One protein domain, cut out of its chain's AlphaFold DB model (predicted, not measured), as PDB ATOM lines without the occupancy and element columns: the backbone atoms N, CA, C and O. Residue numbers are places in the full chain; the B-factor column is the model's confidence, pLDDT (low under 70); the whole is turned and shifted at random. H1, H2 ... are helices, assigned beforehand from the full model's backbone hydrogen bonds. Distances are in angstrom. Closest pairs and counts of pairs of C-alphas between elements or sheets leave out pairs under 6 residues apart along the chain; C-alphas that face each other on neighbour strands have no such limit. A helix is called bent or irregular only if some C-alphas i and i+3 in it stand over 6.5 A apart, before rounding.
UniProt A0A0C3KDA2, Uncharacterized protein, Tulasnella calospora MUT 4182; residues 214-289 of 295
ATOM      1  N   MET A 214     -39.595  34.563   4.568       87.56
ATOM      2  CA  MET A 214     -39.163  35.895   4.106       87.56
ATOM      3  C   MET A 214     -38.488  36.712   5.216       87.56
ATOM      4  O   MET A 214     -37.378  37.203   5.025       87.56
ATOM      5  N   ASN A 215     -39.088  36.754   6.408       85.88
ATOM      6  CA  ASN A 215     -38.509  37.453   7.562       85.88
ATOM      7  C   ASN A 215     -37.150  36.864   7.970       85.88
ATOM      8  O   ASN A 215     -36.240  37.588   8.374       85.88
ATOM      9  N   LEU A 216     -37.006  35.541   7.865       85.56
ATOM     10  CA  LEU A 216     -35.755  34.858   8.167       85.56
ATOM     11  C   LEU A 216     -34.677  35.174   7.123       85.56
ATOM     12  O   LEU A 216     -33.527  35.384   7.497       85.56
ATOM     13  N   VAL A 217     -35.037  35.243   5.838       89.62
ATOM     14  CA  VAL A 217     -34.120  35.625   4.753       89.62
ATOM     15  C   VAL A 217     -33.635  37.060   4.949       89.62
ATOM     16  O   VAL A 217     -32.430  37.294   4.933       89.62
ATOM     17  N   GLU A 218     -34.531  38.003   5.236       90.81
ATOM     18  CA  GLU A 218     -34.157  39.396   5.523       90.81
ATOM     19  C   GLU A 218     -33.262  39.514   6.768       90.81
ATOM     20  O   GLU A 218     -32.290  40.280   6.788       90.81
ATOM     21  N   SER A 219     -33.567  38.742   7.817       90.81
ATOM     22  CA  SER A 219     -32.731  38.653   9.018       90.81
ATOM     23  C   SER A 219     -31.342  38.106   8.686       90.81
ATOM     24  O   SER A 219     -30.331  38.691   9.085       90.81
ATOM     25  N   PHE A 220     -31.277  37.035   7.893       92.38
ATOM     26  CA  PHE A 220     -30.031  36.435   7.430       92.38
ATOM     27  C   PHE A 220     -29.201  37.413   6.596       92.38
ATOM     28  O   PHE A 220     -28.020  37.579   6.882       92.38
ATOM     29  N   GLU A 221     -29.792  38.109   5.621       94.25
ATOM     30  CA  GLU A 221     -29.087  39.100   4.794       94.25
ATOM     31  C   GLU A 221     -28.471  40.215   5.646       94.25
ATOM     32  O   GLU A 221     -27.300  40.576   5.479       94.25
ATOM     33  N   ARG A 222     -29.236  40.733   6.613       94.06
ATOM     34  CA  ARG A 222     -28.763  41.754   7.556       94.06
ATOM     35  C   ARG A 222     -27.605  41.237   8.406       94.06
ATOM     36  O   ARG A 222     -26.594  41.929   8.558       94.06
ATOM     37  N   CYS A 223     -27.739  40.025   8.944       93.75
ATOM     38  CA  CYS A 223     -26.708  39.386   9.758       93.75
ATOM     39  C   CYS A 223     -25.454  39.067   8.939       93.75
ATOM     40  O   CYS A 223     -24.347  39.284   9.426       93.75
ATOM     41  N   LEU A 224     -25.606  38.649   7.682       94.69
ATOM     42  CA  LEU A 224     -24.506  38.394   6.758       94.69
ATOM     43  C   LEU A 224     -23.762  39.680   6.404       94.69
ATOM     44  O   LEU A 224     -22.537  39.711   6.479       94.69
ATOM     45  N   SER A 225     -24.477  40.765   6.088       94.00
ATOM     46  CA  SER A 225     -23.849  42.066   5.827       94.00
ATOM     47  C   SER A 225     -23.037  42.551   7.031       94.00
ATOM     48  O   SER A 225     -21.927  43.064   6.872       94.00
ATOM     49  N   LYS A 226     -23.561  42.355   8.248       92.12
ATOM     50  CA  LYS A 226     -22.821  42.641   9.482       92.12
ATOM     51  C   LYS A 226     -21.599  41.730   9.614       92.12
ATOM     52  O   LYS A 226     -20.508  42.244   9.835       92.12
ATOM     53  N   ALA A 227     -21.767  40.421   9.425       91.31
ATOM     54  CA  ALA A 227     -20.693  39.441   9.529       91.31
ATOM     55  C   ALA A 227     -19.543  39.759   8.570       91.31
ATOM     56  O   ALA A 227     -18.409  39.797   9.019       91.31
ATOM     57  N   ILE A 228     -19.821  40.078   7.300       91.19
ATOM     58  CA  ILE A 228     -18.805  40.458   6.301       91.19
ATOM     59  C   ILE A 228     -17.984  41.665   6.771       91.19
ATOM     60  O   ILE A 228     -16.764  41.670   6.636       91.19
ATOM     61  N   LYS A 229     -18.637  42.680   7.346       89.38
ATOM     62  CA  LYS A 229     -17.968  43.906   7.815       89.38
ATOM     63  C   LYS A 229     -17.107  43.684   9.054       89.38
ATOM     64  O   LYS A 229     -16.137  44.408   9.247       89.38
ATOM     65  N   THR A 230     -17.489  42.741   9.912       87.50
ATOM     66  CA  THR A 230     -16.798  42.469  11.180       87.50
ATOM     67  C   THR A 230     -15.883  41.253  11.117       87.50
ATOM     68  O   THR A 230     -15.201  40.958  12.094       87.50
ATOM     69  N   PHE A 231     -15.907  40.491  10.021       84.00
ATOM     70  CA  PHE A 231     -15.065  39.315   9.882       84.00
ATOM     71  C   PHE A 231     -13.607  39.766   9.793       84.00
ATOM     72  O   PHE A 231     -13.309  40.678   9.017       84.00
ATOM     73  N   PRO A 232     -12.700  39.168  10.585       80.88
ATOM     74  CA  PRO A 232     -11.299  39.547  10.551       80.88
ATOM     75  C   PRO A 232     -10.764  39.317   9.138       80.88
ATOM     76  O   PRO A 232     -10.763  38.195   8.629       80.88
ATOM     77  N   ILE A 233     -10.347  40.402   8.485       74.62
ATOM     78  CA  ILE A 233      -9.680  40.312   7.193       74.62
ATOM     79  C   ILE A 233      -8.329  39.633   7.459       74.62
ATOM     80  O   ILE A 233      -7.613  40.075   8.360       74.62
ATOM     81  N   PRO A 234      -7.980  38.568   6.717       75.44
ATOM     82  CA  PRO A 234      -6.680  37.926   6.851       75.44
ATOM     83  C   PRO A 234      -5.555  38.961   6.699       75.44
ATOM     84  O   PRO A 234      -5.655  39.861   5.861       75.44
ATOM     85  N   GLU A 235      -4.490  38.849   7.499       80.94
ATOM     86  CA  GLU A 235      -3.361  39.785   7.446       80.94
ATOM     87  C   GLU A 235      -2.801  39.926   6.019       80.94
ATOM     88  O   GLU A 235      -2.818  38.952   5.253       80.94
ATOM     89  N   PRO A 236      -2.269  41.104   5.639       78.06
ATOM     90  CA  PRO A 236      -1.654  41.296   4.332       78.06
ATOM     91  C   PRO A 236      -0.608  40.211   4.028       78.06
ATOM     92  O   PRO A 236       0.368  40.045   4.749       78.06
ATOM     93  N   GLY A 237      -0.816  39.461   2.942       77.31
ATOM     94  CA  GLY A 237       0.060  38.352   2.535       77.31
ATOM     95  C   GLY A 237      -0.402  36.962   2.984       77.31
ATOM     96  O   GLY A 237       0.119  35.963   2.482       77.31
ATOM     97  N   SER A 238      -1.415  36.879   3.846       80.44
ATOM     98  CA  SER A 238      -2.102  35.625   4.154       80.44
ATOM     99  C   SER A 238      -3.179  35.308   3.107       80.44
ATOM    100  O   SER A 238      -3.708  36.183   2.422       80.44
ATOM    101  N   SER A 239      -3.476  34.021   2.937       80.25
ATOM    102  CA  SER A 239      -4.510  33.542   2.019       80.25
ATOM    103  C   SER A 239      -5.413  32.562   2.746       80.25
ATOM    104  O   SER A 239      -4.912  31.620   3.357       80.25
ATOM    105  N   VAL A 240      -6.724  32.748   2.625       82.69
ATOM    106  CA  VAL A 240      -7.739  31.839   3.166       82.69
ATOM    107  C   VAL A 240      -8.456  31.103   2.043       82.69
ATOM    108  O   VAL A 240      -8.574  31.603   0.921       82.69
ATOM    109  N   SER A 241      -8.941  29.900   2.343       87.19
ATOM    110  CA  SER A 241      -9.825  29.178   1.432       87.19
ATOM    111  C   SER A 241     -11.124  29.962   1.266       87.19
ATOM    112  O   SER A 241     -11.785  30.285   2.252       87.19
ATOM    113  N   LEU A 242     -11.522  30.228   0.019       86.19
ATOM    114  CA  LEU A 242     -12.804  30.873  -0.269       86.19
ATOM    115  C   LEU A 242     -13.975  30.062   0.304       86.19
ATOM    116  O   LEU A 242     -14.932  30.640   0.805       86.19
ATOM    117  N   GLN A 243     -13.888  28.730   0.262       87.50
ATOM    118  CA  GLN A 243     -14.919  27.856   0.818       87.50
ATOM    119  C   GLN A 243     -15.048  28.036   2.334       87.50
ATOM    120  O   GLN A 243     -16.159  28.208   2.822       87.50
ATOM    121  N   ASP A 244     -13.927  28.029   3.059       86.62
ATOM    122  CA  ASP A 244     -13.923  28.189   4.519       86.62
ATOM    123  C   ASP A 244     -14.454  29.569   4.922       86.62
ATOM    124  O   ASP A 244     -15.325  29.681   5.780       86.62
ATOM    125  N   LEU A 245     -14.025  30.617   4.208       88.56
ATOM    126  CA  LEU A 245     -14.524  31.975   4.411       88.56
ATOM    127  C   LEU A 245     -16.049  32.060   4.229       88.56
ATOM    128  O   LEU A 245     -16.738  32.631   5.073       88.56
ATOM    129  N   ILE A 246     -16.581  31.492   3.142       91.25
ATOM    130  CA  ILE A 246     -18.023  31.506   2.860       91.25
ATOM    131  C   ILE A 246     -18.793  30.728   3.930       91.25
ATOM    132  O   ILE A 246     -19.806  31.227   4.422       91.25
ATOM    133  N   LEU A 247     -18.323  29.534   4.304       91.62
ATOM    134  CA  LEU A 247     -18.999  28.700   5.296       91.62
ATOM    135  C   LEU A 247     -19.003  29.362   6.678       91.62
ATOM    136  O   LEU A 247     -20.061  29.419   7.298       91.62
ATOM    137  N   ARG A 248     -17.881  29.944   7.121       91.06
ATOM    138  CA  ARG A 248     -17.805  30.688   8.392       91.06
ATOM    139  C   ARG A 248     -18.733  31.899   8.405       91.06
ATOM    140  O   ARG A 248     -19.475  32.101   9.364       91.06
ATOM    141  N   LEU A 249     -18.742  32.700   7.336       92.94
ATOM    142  CA  LEU A 249     -19.644  33.855   7.223       92.94
ATOM    143  C   LEU A 249     -21.117  33.436   7.255       92.94
ATOM    144  O   LEU A 249     -21.921  34.068   7.944       92.94
ATOM    145  N   ALA A 250     -21.464  32.367   6.538       93.12
ATOM    146  CA  ALA A 250     -22.812  31.818   6.545       93.12
ATOM    147  C   ALA A 250     -23.195  31.285   7.927       93.12
ATOM    148  O   ALA A 250     -24.268  31.618   8.417       93.12
ATOM    149  N   HIS A 251     -22.305  30.545   8.584       92.19
ATOM    150  CA  HIS A 251     -22.514  30.032   9.934       92.19
ATOM    151  C   HIS A 251     -22.791  31.167  10.924       92.19
ATOM    152  O   HIS A 251     -23.812  31.134  11.612       92.19
ATOM    153  N   ARG A 252     -21.983  32.240  10.899       93.12
ATOM    154  CA  ARG A 252     -22.224  33.451  11.704       93.12
ATOM    155  C   ARG A 252     -23.589  34.068  11.451       93.12
ATOM    156  O   ARG A 252     -24.329  34.366  12.389       93.12
ATOM    157  N   ALA A 253     -23.907  34.279  10.180       94.31
ATOM    158  CA  ALA A 253     -25.146  34.923   9.774       94.31
ATOM    159  C   ALA A 253     -26.373  34.086  10.152       94.31
ATOM    160  O   ALA A 253     -27.340  34.629  10.682       94.31
ATOM    161  N   THR A 254     -26.326  32.771   9.933       92.25
ATOM    162  CA  THR A 254     -27.398  31.841  10.296       92.25
ATOM    163  C   THR A 254     -27.559  31.761  11.809       92.25
ATOM    164  O   THR A 254     -28.684  31.876  12.290       92.25
ATOM    165  N   GLY A 255     -26.465  31.642  12.565       92.44
ATOM    166  CA  GLY A 255     -26.517  31.627  14.026       92.44
ATOM    167  C   GLY A 255     -27.183  32.883  14.585       92.44
ATOM    168  O   GLY A 255     -28.133  32.791  15.359       92.44
ATOM    169  N   ALA A 256     -26.763  34.058  14.111       92.50
ATOM    170  CA  ALA A 256     -27.351  35.326  14.530       92.50
ATOM    171  C   ALA A 256     -28.820  35.489  14.098       92.50
ATOM    172  O   ALA A 256     -29.624  36.042  14.849       92.50
ATOM    173  N   ALA A 257     -29.186  35.008  12.907       91.25
ATOM    174  CA  ALA A 257     -30.547  35.124  12.389       91.25
ATOM    175  C   ALA A 257     -31.545  34.212  13.120       91.25
ATOM    176  O   ALA A 257     -32.689  34.618  13.321       91.25
ATOM    177  N   TRP A 258     -31.120  33.006  13.514       88.00
ATOM    178  CA  TRP A 258     -31.975  32.017  14.180       88.00
ATOM    179  C   TRP A 258     -31.985  32.140  15.703       88.00
ATOM    180  O   TRP A 258     -33.039  31.996  16.317       88.00
ATOM    181  N   TYR A 259     -30.829  32.402  16.312       89.88
ATOM    182  CA  TYR A 259     -30.664  32.407  17.772       89.88
ATOM    183  C   TYR A 259     -30.493  33.808  18.358       89.88
ATOM    184  O   TYR A 259     -30.438  33.974  19.576       89.88
ATOM    185  N   GLY A 260     -30.440  34.823  17.499       91.25
ATOM    186  CA  GLY A 260     -30.281  36.214  17.885       91.25
ATOM    187  C   GLY A 260     -28.825  36.693  17.853       91.25
ATOM    188  O   GLY A 260     -27.878  35.907  17.856       91.25
ATOM    189  N   PRO A 261     -28.616  38.020  17.845       89.00
ATOM    190  CA  PRO A 261     -27.316  38.636  17.575       89.00
ATOM    191  C   PRO A 261     -26.271  38.447  18.685       89.00
ATOM    192  O   PRO A 261     -25.113  38.798  18.475       89.00
ATOM    193  N   THR A 262     -26.678  37.965  19.859       90.88
ATOM    194  CA  THR A 262     -25.809  37.702  21.018       90.88
ATOM    195  C   THR A 262     -25.372  36.244  21.111       90.88
ATOM    196  O   THR A 262     -24.643  35.893  22.032       90.88
ATOM    197  N   PHE A 263     -25.848  35.385  20.210       92.12
ATOM    198  CA  PHE A 263     -25.477  33.981  20.202       92.12
ATOM    199  C   PHE A 263     -24.027  33.820  19.736       92.12
ATOM    200  O   PHE A 263     -23.681  34.214  18.619       92.12
ATOM    201  N   ASP A 264     -23.183  33.249  20.597       90.69
ATOM    202  CA  ASP A 264     -21.768  33.018  20.307       90.69
ATOM    203  C   ASP A 264     -21.579  31.773  19.439       90.69
ATOM    204  O   ASP A 264     -21.183  30.695  19.879       90.69
ATOM    205  N   VAL A 265     -21.904  31.957  18.169       91.38
ATOM    206  CA  VAL A 265     -21.827  30.936  17.130       91.38
ATOM    207  C   VAL A 265     -20.389  30.505  16.803       91.38
ATOM    208  O   VAL A 265     -20.174  29.442  16.233       91.38
ATOM    209  N   GLU A 266     -19.391  31.316  17.157       90.00
ATOM    210  CA  GLU A 266     -17.986  31.011  16.870       90.00
ATOM    211  C   GLU A 266     -17.391  30.031  17.873       90.00
ATOM    212  O   GLU A 266     -16.525  29.245  17.498       90.00
ATOM    213  N   SER A 267     -17.885  30.041  19.115       93.44
ATOM    214  CA  SER A 267     -17.396  29.166  20.188       93.44
ATOM    215  C   SER A 267     -17.445  27.668  19.869       93.44
ATOM    216  O   SER A 267     -16.673  26.910  20.447       93.44
ATOM    217  N   PHE A 268     -18.311  27.244  18.945       92.19
ATOM    218  CA  PHE A 268     -18.473  25.844  18.545       92.19
ATOM    219  C   PHE A 268     -18.230  25.614  17.046       92.19
ATOM    220  O   PHE A 268     -18.630  24.582  16.507       92.19
ATOM    221  N   TRP A 269     -17.592  26.560  16.344       91.44
ATOM    222  CA  TRP A 269     -17.297  26.406  14.914       91.44
ATOM    223  C   TRP A 269     -16.513  25.119  14.619       91.44
ATOM    224  O   TRP A 269     -16.875  24.389  13.698       91.44
ATOM    225  N   ASP A 270     -15.473  24.832  15.405       93.19
ATOM    226  CA  ASP A 270     -14.624  23.657  15.188       93.19
ATOM    227  C   ASP A 270     -15.415  22.352  15.396       93.19
ATOM    228  O   ASP A 270     -15.340  21.454  14.558       93.19
ATOM    229  N   ASP A 271     -16.265  22.289  16.430       93.12
ATOM    230  CA  ASP A 271     -17.164  21.152  16.677       93.12
ATOM    231  C   ASP A 271     -18.172  20.968  15.532       93.12
ATOM    232  O   ASP A 271     -18.448  19.849  15.088       93.12
ATOM    233  N   TRP A 272     -18.736  22.074  15.029       92.50
ATOM    234  CA  TRP A 272     -19.660  22.048  13.897       92.50
ATOM    235  C   TRP A 272     -18.971  21.561  12.620       92.50
ATOM    236  O   TRP A 272     -19.533  20.740  11.893       92.50
ATOM    237  N   GLN A 273     -17.753  22.035  12.359       91.81
ATOM    238  CA  GLN A 273     -16.970  21.643  11.194       91.81
ATOM    239  C   GLN A 273     -16.573  20.163  11.264       91.81
ATOM    240  O   GLN A 273     -16.740  19.444  10.278       91.81
ATOM    241  N   GLU A 274     -16.123  19.680  12.426       91.50
ATOM    242  CA  GLU A 274     -15.829  18.258  12.637       91.50
ATOM    243  C   GLU A 274     -17.081  17.394  12.430       91.50
ATOM    244  O   GLU A 274     -17.024  16.349  11.765       91.50
ATOM    245  N   PHE A 275     -18.230  17.846  12.940       91.38
ATOM    246  CA  PHE A 275     -19.506  17.188  12.699       91.38
ATOM    247  C   PHE A 275     -19.845  17.136  11.202       91.38
ATOM    248  O   PHE A 275     -20.143  16.051  10.698       91.38
ATOM    249  N   ASP A 276     -19.772  18.250  10.470       89.69
ATOM    250  CA  ASP A 276     -20.106  18.304   9.037       89.69
ATOM    251  C   ASP A 276     -19.166  17.434   8.179       89.69
ATOM    252  O   ASP A 276     -19.611  16.672   7.307       89.69
ATOM    253  N   ASP A 277     -17.871  17.440   8.496       88.19
ATOM    254  CA  ASP A 277     -16.866  16.594   7.844       88.19
ATOM    255  C   ASP A 277     -17.039  15.098   8.180       88.19
ATOM    256  O   ASP A 277     -16.603  14.216   7.424       88.19
ATOM    257  N   GLY A 278     -17.676  14.780   9.311       87.56
ATOM    258  CA  GLY A 278     -17.874  13.419   9.812       87.56
ATOM    259  C   GLY A 278     -19.246  12.809   9.513       87.56
ATOM    260  O   GLY A 278     -19.350  11.585   9.358       87.56
ATOM    261  N   VAL A 279     -20.296  13.625   9.392       86.44
ATOM    262  CA  VAL A 279     -21.697  13.174   9.457       86.44
ATOM    263  C   VAL A 279     -22.035  12.149   8.379       86.44
ATOM    264  O   VAL A 279     -22.757  11.187   8.640       86.44
ATOM    265  N   TYR A 280     -21.466  12.275   7.178       81.81
ATOM    266  CA  TYR A 280     -21.721  11.321   6.097       81.81
ATOM    267  C   TYR A 280     -21.165   9.923   6.408       81.81
ATOM    268  O   TYR A 280     -21.776   8.926   6.025       81.81
ATOM    269  N   LYS A 281     -20.030   9.824   7.115       84.38
ATOM    270  CA  LYS A 281     -19.425   8.532   7.488       84.38
ATOM    271  C   LYS A 281     -20.340   7.783   8.449       84.38
ATOM    272  O   LYS A 281     -20.505   6.571   8.345       84.38
ATOM    273  N   VAL A 282     -20.966   8.533   9.350       82.25
ATOM    274  CA  VAL A 282     -21.910   8.021  10.341       82.25
ATOM    275  C   VAL A 282     -23.262   7.692   9.695       82.25
ATOM    276  O   VAL A 282     -23.824   6.627   9.952       82.25
ATOM    277  N   ALA A 283     -23.739   8.533   8.773       80.94
ATOM    278  CA  ALA A 283     -24.983   8.324   8.025       80.94
ATOM    279  C   ALA A 283     -24.951   7.096   7.103       80.94
ATOM    280  O   ALA A 283     -26.000   6.528   6.793       80.94
ATOM    281  N   LEU A 284     -23.761   6.721   6.624       74.38
ATOM    282  CA  LEU A 284     -23.538   5.560   5.762       74.38
ATOM    283  C   LEU A 284     -23.171   4.292   6.543       74.38
ATOM    284  O   LEU A 284     -23.010   3.234   5.933       74.38
ATOM    285  N   ARG A 285     -23.029   4.373   7.872       73.00
ATOM    286  CA  ARG A 285     -22.705   3.206   8.692       73.00
ATOM    287  C   ARG A 285     -23.894   2.232   8.677       73.00
ATOM    288  O   ARG A 285     -24.996   2.643   9.047       73.00
ATOM    289  N   PRO A 286     -23.701   0.961   8.275       63.84
ATOM    290  CA  PRO A 286     -24.746  -0.053   8.381       63.84
ATOM    291  C   PRO A 286     -25.182  -0.174   9.841       63.84
ATOM    292  O   PRO A 286     -24.327  -0.135  10.733       63.84
ATOM    293  N   SER A 287     -26.480  -0.312  10.113       59.97
ATOM    294  CA  SER A 287     -26.906  -0.509  11.496       59.97
ATOM    295  C   SER A 287     -26.407  -1.853  12.014       59.97
ATOM    296  O   SER A 287     -26.434  -2.881  11.338       59.97
ATOM    297  N   THR A 288     -25.947  -1.875  13.259       55.53
ATOM    298  CA  THR A 288     -25.559  -3.123  13.928       55.53
ATOM    299  C   THR A 288     -26.742  -4.080  14.094       55.53
ATOM    300  O   THR A 288     -26.532  -5.276  14.262       55.53
ATOM    301  N   GLN A 289     -27.975  -3.569  14.017       52.12
ATOM    302  CA  GLN A 289     -29.201  -4.361  14.084       52.12
ATOM    303  C   GLN A 289     -29.394  -5.217  12.827       52.12
ATOM    304  O   GLN A 289     -29.735  -6.386  12.947       52.12
TER     305      GLN A 289
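This is residues 214 to 289 of the 295 residues of an uncharacterized protein of Tulasnella calospora MUT 4182 (UniProt A0A0C3KDA2). Two helices, H1 and H2, cross at a steep angle and pack together as a small body, while a third, H3, leads away from H2 as an arm; its residues 274 to 283 and the tail to residue 289 stick out free. Residues 232 to 243, most of them in the long loop between H1 and H2, also stick out. The printed part has 76 residues with three named helices, in the order H1, H2, H3, and no named strand; its class is all helix. The whole is loose, with a radius of gyration of the C-alphas of 15.6 A, and flat, spanning 49 by 38 by 21 A.

Begin with H1, residues 214 to 230, and H2, residues 242 to 259: they touch, and their closest C-alphas, those of Leu 224 and Ala 253, are 4.6 A apart. They run opposite ways at a steep tilt of 54 degrees. Go on to H3, residues 269 to 283, which is close to H2 but not clearly touching it; their closest C-alphas, those of Arg 248 and Trp 269, are 7.8 A apart. Their lines are about perpendicular, at 81 degrees. H1 and H3 are apart. In H1 and H2 every O i to N i+4 pair is within hydrogen-bond range; in H3 9 of 11 are.

Find C-alpha 214 at (-39.163, 35.895, 4.106); from there H1 runs 24.4 A to C-alpha 230. H2 starts at C-alpha 242, at (-12.804, 30.873, -0.269), and runs 25.4 A to C-alpha 259. H3 runs 20.8 A from C-alpha 269 to C-alpha 283 at (-24.983, 8.324, 8.025); it is irregular, with C-alphas 277 and 280 7.4 A apart.

The two C-alphas farthest apart, those of Pro 236 and Gln 289, are 54.2 A apart. The printed part has no cut. The link from H1 to H2 is long, with 11 residues, and that from H2 to H3 is short, with 9. Look for low confidence at residues 286 to 289, where pLDDT is under 70; the mean of the printed part is 86.7.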